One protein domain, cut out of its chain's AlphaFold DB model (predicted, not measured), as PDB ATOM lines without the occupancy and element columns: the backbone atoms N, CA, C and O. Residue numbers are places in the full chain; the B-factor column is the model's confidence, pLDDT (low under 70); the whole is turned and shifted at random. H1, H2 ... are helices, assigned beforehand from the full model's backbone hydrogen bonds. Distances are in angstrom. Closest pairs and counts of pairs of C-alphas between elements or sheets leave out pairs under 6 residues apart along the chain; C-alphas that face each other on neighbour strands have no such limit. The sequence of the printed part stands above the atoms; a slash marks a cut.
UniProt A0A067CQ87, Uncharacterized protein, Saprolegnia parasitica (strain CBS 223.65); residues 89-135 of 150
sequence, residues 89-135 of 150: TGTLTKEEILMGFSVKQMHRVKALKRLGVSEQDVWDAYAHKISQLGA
ATOM      1  N   THR A  89      89.866 105.736  33.836       54.66
ATOM      2  CA  THR A  89      89.678 105.850  32.380       54.66
ATOM      3  C   THR A  89      90.482 104.792  31.601       54.66
ATOM      4  O   THR A  89      90.949 105.031  30.492       54.66
ATOM      5  N   GLY A  90      90.692 103.617  32.192       59.94
ATOM      6  CA  GLY A  90      91.194 102.415  31.558       59.94
ATOM      7  C   GLY A  90      90.049 101.501  31.130       59.94
ATOM      8  O   GLY A  90      88.894 101.656  31.527       59.94
ATOM      9  N   THR A  91      90.382 100.519  30.302       63.28
ATOM     10  CA  THR A  91      89.469  99.448  29.901       63.28
ATOM     11  C   THR A  91      89.130  98.582  31.115       63.28
ATOM     12  O   THR A  91      89.878  97.660  31.435       63.28
ATOM     13  N   LEU A  92      88.027  98.889  31.800       69.19
ATOM     14  CA  LEU A  92      87.457  97.990  32.801       69.19
ATOM     15  C   LEU A  92      86.959  96.721  32.110       69.19
ATOM     16  O   LEU A  92      86.349  96.785  31.034       69.19
ATOM     17  N   THR A  93      87.199  95.564  32.720       79.62
ATOM     18  CA  THR A  93      86.602  94.324  32.216       79.62
ATOM     19  C   THR A  93      85.090  94.335  32.451       79.62
ATOM     20  O   THR A  93      84.568  95.076  33.289       79.62
ATOM     21  N   LYS A  94      84.345  93.504  31.709       80.56
ATOM     22  CA  LYS A  94      82.883  93.404  31.875       80.56
ATOM     23  C   LYS A  94      82.500  93.048  33.313       80.56
ATOM     24  O   LYS A  94      81.490  93.528  33.816       80.56
ATOM     25  N   GLU A  95      83.317  92.230  33.967       78.00
ATOM     26  CA  GLU A  95      83.147  91.817  35.355       78.00
ATOM     27  C   GLU A  95      83.313  93.000  36.317       78.00
ATOM     28  O   GLU A  95      82.494  93.168  37.217       78.00
ATOM     29  N   GLU A  96      84.324  93.848  36.114       78.62
ATOM     30  CA  GLU A  96      84.542  95.050  36.932       78.62
ATOM     31  C   GLU A  96      83.392  96.052  36.784       78.62
ATOM     32  O   GLU A  96      82.945  96.633  37.773       78.62
ATOM     33  N   ILE A  97      82.864  96.201  35.564       76.31
ATOM     34  CA  ILE A  97      81.689  97.039  35.291       76.31
ATOM     35  C   ILE A  97      80.462  96.496  36.029       76.31
ATOM     36  O   ILE A  97      79.742  97.261  36.667       76.31
ATOM     37  N   LEU A  98      80.229  95.182  35.973       77.75
ATOM     38  CA  LEU A  98      79.076  94.551  36.618       77.75
ATOM     39  C   LEU A  98      79.140  94.646  38.148       77.75
ATOM     40  O   LEU A  98      78.121  94.861  38.797       77.75
ATOM     41  N   MET A  99      80.329  94.473  38.725       76.62
ATOM     42  CA  MET A  99      80.527  94.545  40.174       76.62
ATOM     43  C   MET A  99      80.566  95.983  40.704       76.62
ATOM     44  O   MET A  99      80.418  96.183  41.907       76.62
ATOM     45  N   GLY A 100      80.788  96.976  39.837       75.31
ATOM     46  CA  GLY A 100      80.883  98.388  40.212       75.31
ATOM     47  C   GLY A 100      82.189  98.774  40.916       75.31
ATOM     48  O   GLY A 100      82.294  99.895  41.407       75.31
ATOM     49  N   PHE A 101      83.179  97.879  40.965       76.88
ATOM     50  CA  PHE A 101      84.502  98.116  41.548       76.88
ATOM     51  C   PHE A 101      85.583  97.462  40.685       76.88
ATOM     52  O   PHE A 101      85.406  96.344  40.195       76.88
ATOM     53  N   SER A 102      86.736  98.119  40.556       81.31
ATOM     54  CA  SER A 102      87.901  97.535  39.889       81.31
ATOM     55  C   SER A 102      88.610  96.502  40.767       81.31
ATOM     56  O   SER A 102      88.568  96.543  42.004       81.31
ATOM     57  N   VAL A 103      89.359  95.596  40.137       83.69
ATOM     58  CA  VAL A 103      90.201  94.617  40.842       83.69
ATOM     59  C   VAL A 103      91.223  95.323  41.738       83.69
ATOM     60  O   VAL A 103      91.491  94.872  42.856       83.69
ATOM     61  N   LYS A 104      91.757  96.470  41.296       83.62
ATOM     62  CA  LYS A 104      92.668  97.300  42.099       83.62
ATOM     63  C   LYS A 104      91.991  97.819  43.370       83.62
ATOM     64  O   LYS A 104      92.571  97.698  44.449       83.62
ATOM     65  N   GLN A 105      90.767  98.343  43.263       83.44
ATOM     66  CA  GLN A 105      89.984  98.796  44.420       83.44
ATOM     67  C   GLN A 105      89.717  97.640  45.389       83.44
ATOM     68  O   GLN A 105      89.940  97.774  46.592       83.44
ATOM     69  N   MET A 106      89.356  96.462  44.874       86.31
ATOM     70  CA  MET A 106      89.152  95.276  45.708       86.31
ATOM     71  C   MET A 106      90.437  94.848  46.437       86.31
ATOM     72  O   MET A 106      90.402  94.532  47.631       86.31
ATOM     73  N   HIS A 107      91.583  94.828  45.750       89.38
ATOM     74  CA  HIS A 107      92.870  94.525  46.380       89.38
ATOM     75  C   HIS A 107      93.248  95.552  47.445       89.38
ATOM     76  O   HIS A 107      93.729  95.157  48.509       89.38
ATOM     77  N   ARG A 108      92.972  96.836  47.205       88.94
ATOM     78  CA  ARG A 108      93.189  97.910  48.178       88.94
ATOM     79  C   ARG A 108      92.396  97.672  49.458       88.94
ATOM     80  O   ARG A 108      92.989  97.629  50.531       88.94
ATOM     81  N   VAL A 109      91.092  97.413  49.351       89.25
ATOM     82  CA  VAL A 109      90.225  97.122  50.508       89.25
ATOM     83  C   VAL A 109      90.705  95.879  51.267       89.25
ATOM     84  O   VAL A 109      90.788  95.892  52.496       89.25
ATOM     85  N   LYS A 110      91.090  94.809  50.555       93.69
ATOM     86  CA  LYS A 110      91.655  93.596  51.177       93.69
ATOM     87  C   LYS A 110      92.965  93.881  51.914       93.69
ATOM     88  O   LYS A 110      93.173  93.338  52.998       93.69
ATOM     89  N   ALA A 111      93.847  94.695  51.340       93.56
ATOM     90  CA  ALA A 111      95.115  95.066  51.959       93.56
ATOM     91  C   ALA A 111      94.899  95.912  53.219       93.56
ATOM     92  O   ALA A 111      95.435  95.561  54.265       93.56
ATOM     93  N   LEU A 112      94.051  96.945  53.152       93.81
ATOM     94  CA  LEU A 112      93.695  97.785  54.304       93.81
ATOM     95  C   LEU A 112      93.144  96.944  55.460       93.81
ATOM     96  O   LEU A 112      93.621  97.043  56.589       93.81
ATOM     97  N   LYS A 113      92.224  96.015  55.161       94.62
ATOM     98  CA  LYS A 113      91.661  95.106  56.167       94.62
ATOM     99  C   LYS A 113      92.711  94.185  56.796       94.62
ATOM    100  O   LYS A 113      92.640  93.925  57.991       94.62
ATOM    101  N   ARG A 114      93.677  93.686  56.015       95.50
ATOM    102  CA  ARG A 114      94.784  92.854  56.529       95.50
ATOM    103  C   ARG A 114      95.763  93.647  57.389       95.50
ATOM    104  O   ARG A 114      96.295  93.099  58.345       95.50
ATOM    105  N   LEU A 115      96.002  94.903  57.030       93.94
ATOM    106  CA  LEU A 115      96.876  95.812  57.766       93.94
ATOM    107  C   LEU A 115      96.201  96.378  59.024       93.94
ATOM    108  O   LEU A 115      96.897  96.868  59.903       93.94
ATOM    109  N   GLY A 116      94.869  96.306  59.115       95.12
ATOM    110  CA  GLY A 116      94.109  96.860  60.235       95.12
ATOM    111  C   GLY A 116      94.124  98.390  60.274       95.12
ATOM    112  O   GLY A 116      93.977  98.962  61.347       95.12
ATOM    113  N   VAL A 117      94.320  99.042  59.124       95.25
ATOM    114  CA  VAL A 117      94.411 100.506  58.997       95.25
ATOM    115  C   VAL A 117      93.299 101.042  58.102       95.25
ATOM    116  O   VAL A 117      92.839 100.350  57.187       95.25
ATOM    117  N   SER A 118      92.869 102.276  58.352       93.25
ATOM    118  CA  SER A 118      91.932 102.973  57.475       93.25
ATOM    119  C   SER A 118      92.653 103.576  56.268       93.25
ATOM    120  O   SER A 118      93.873 103.741  56.250       93.25
ATOM    121  N   GLU A 119      91.890 103.922  55.231       88.25
ATOM    122  CA  GLU A 119      92.452 104.623  54.076       88.25
ATOM    123  C   GLU A 119      92.989 106.011  54.460       88.25
ATOM    124  O   GLU A 119      94.017 106.432  53.931       88.25
ATOM    125  N   GLN A 120      92.355 106.674  55.434       91.25
ATOM    126  CA  GLN A 120      92.802 107.964  55.954       91.25
ATOM    127  C   GLN A 120      94.181 107.858  56.615       91.25
ATOM    128  O   GLN A 120      95.056 108.659  56.305       91.25
ATOM    129  N   ASP A 121      94.418 106.818  57.420       92.75
ATOM    130  CA  ASP A 121      95.715 106.609  58.081       92.75
ATOM    131  C   ASP A 121      96.854 106.465  57.062       92.75
ATOM    132  O   ASP A 121      97.970 106.946  57.273       92.75
ATOM    133  N   VAL A 122      96.575 105.813  55.928       91.69
ATOM    134  CA  VAL A 122      97.543 105.661  54.834       91.69
ATOM    135  C   VAL A 122      97.848 107.011  54.186       91.69
ATOM    136  O   VAL A 122      99.019 107.308  53.929       91.69
ATOM    137  N   TRP A 123      96.824 107.830  53.936       91.44
ATOM    138  CA  TRP A 123      96.994 109.176  53.386       91.44
ATOM    139  C   TRP A 123      97.755 110.093  54.339       91.44
ATOM    140  O   TRP A 123      98.698 110.757  53.908       91.44
ATOM    141  N   ASP A 124      97.418 110.072  55.624       94.81
ATOM    142  CA  ASP A 124      98.067 110.888  56.646       94.81
ATOM    143  C   ASP A 124      99.538 110.489  56.812       94.81
ATOM    144  O   ASP A 124     100.426 111.344  56.814       94.81
ATOM    145  N   ALA A 125      99.835 109.185  56.852       93.56
ATOM    146  CA  ALA A 125     101.208 108.687  56.913       93.56
ATOM    147  C   ALA A 125     102.023 109.069  55.665       93.56
ATOM    148  O   ALA A 125     103.216 109.378  55.766       93.56
ATOM    149  N   TYR A 126     101.397 109.052  54.486       93.44
ATOM    150  CA  TYR A 126     102.025 109.471  53.237       93.44
ATOM    151  C   TYR A 126     102.300 110.979  53.215       93.44
ATOM    152  O   TYR A 126     103.432 111.386  52.946       93.44
ATOM    153  N   ALA A 127     101.307 111.799  53.563       92.69
ATOM    154  CA  ALA A 127     101.440 113.250  53.652       92.69
ATOM    155  C   ALA A 127     102.533 113.638  54.653       92.69
ATOM    156  O   ALA A 127     103.429 114.412  54.323       92.69
ATOM    157  N   HIS A 128     102.535 113.011  55.830       92.56
ATOM    158  CA  HIS A 128     103.561 113.212  56.845       92.56
ATOM    159  C   HIS A 128     104.967 112.865  56.329       92.56
ATOM    160  O   HIS A 128     105.901 113.644  56.522       92.56
ATOM    161  N   LYS A 129     105.134 111.743  55.614       91.50
ATOM    162  CA  LYS A 129     106.418 111.390  54.981       91.50
ATOM    163  C   LYS A 129     106.862 112.427  53.952       91.50
ATOM    164  O   LYS A 129     108.038 112.777  53.937       91.50
ATOM    165  N   ILE A 130     105.950 112.933  53.120       90.75
ATOM    166  CA  ILE A 130     106.267 113.994  52.154       90.75
ATOM    167  C   ILE A 130     106.710 115.266  52.873       90.75
ATOM    168  O   ILE A 130     107.739 115.836  52.515       90.75
ATOM    169  N   SER A 131     105.978 115.698  53.902       89.50
ATOM    170  CA  SER A 131     106.318 116.900  54.669       89.50
ATOM    171  C   SER A 131     107.723 116.828  55.276       89.50
ATOM    172  O   SER A 131     108.403 117.846  55.382       89.50
ATOM    173  N   GLN A 132     108.200 115.630  55.621       86.06
ATOM    174  CA  GLN A 132     109.548 115.424  56.155       86.06
ATOM    175  C   GLN A 132     110.669 115.505  55.111       86.06
ATOM    176  O   GLN A 132     111.821 115.720  55.495       86.06
ATOM    177  N   LEU A 133     110.378 115.374  53.811       81.81
ATOM    178  CA  LEU A 133     111.409 115.432  52.763       81.81
ATOM    179  C   LEU A 133     112.138 116.784  52.750       81.81
ATOM    180  O   LEU A 133     113.352 116.826  52.562       81.81
ATOM    181  N   GLY A 134     111.432 117.885  53.030       70.94
ATOM    182  CA  GLY A 134     112.041 119.215  53.139       70.94
ATOM    183  C   GLY A 134     112.933 119.390  54.374       70.94
ATOM    184  O   GLY A 134     113.923 120.115  54.324       70.94
ATOM    185  N   ALA A 135     112.640 118.689  55.475       66.38
ATOM    186  CA  ALA A 135     113.396 118.789  56.726       66.38
ATOM    187  C   ALA A 135     114.733 118.024  56.698       66.38
ATOM    188  O   ALA A 135     115.627 118.312  57.497       66.38
TER     189      ALA A 135
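This is residues 89 to 135 of the 150 residues of an uncharacterized protein of Saprolegnia parasitica (strain CBS 223.65) (UniProt A0A067CQ87). Short H1 is followed by two longer helices, H2 and H3, which meet near their ends as an open L, with residues 123 to 135 sticking out. The 47 printed residues include three named helices, H1, H2 and H3 in order, and no named strand; the class is all helix. The whole is extended and flat, with a radius of gyration of the C-alphas of 14.9 A and spans of 47 by 26 by 11 A.

H1, residues 94 to 99, and H2, residues 103 to 115, are close but not clearly touching: their closest C-alphas, of Glu 96 and Val 103, are 6.9 A apart. They run the same way at a steep tilt of 44 degrees. H2 and H3, residues 119 to 133, are close but not clearly touching and about perpendicular, at 84 degrees; their closest C-alphas, of Leu 112 and Glu 119, are 7.0 A apart. H1 and H3 are apart. In H1, H2 and H3 every O i to N i+4 pair is within hydrogen-bond range.

H1 begins at C-alpha 94 (82.883, 93.404, 31.875) and measures 8.7 A; H2 measures 18.2 A. H3, 21.9 A, ends at C-alpha 133 (111.409, 115.432, 52.763).

The C-alphas farthest apart, of Lys 94 and Ala 135, are 46.8 A apart. Both links are tight, and the printed part has no cut. Residues 89 to 92 and 135 have pLDDT under 70.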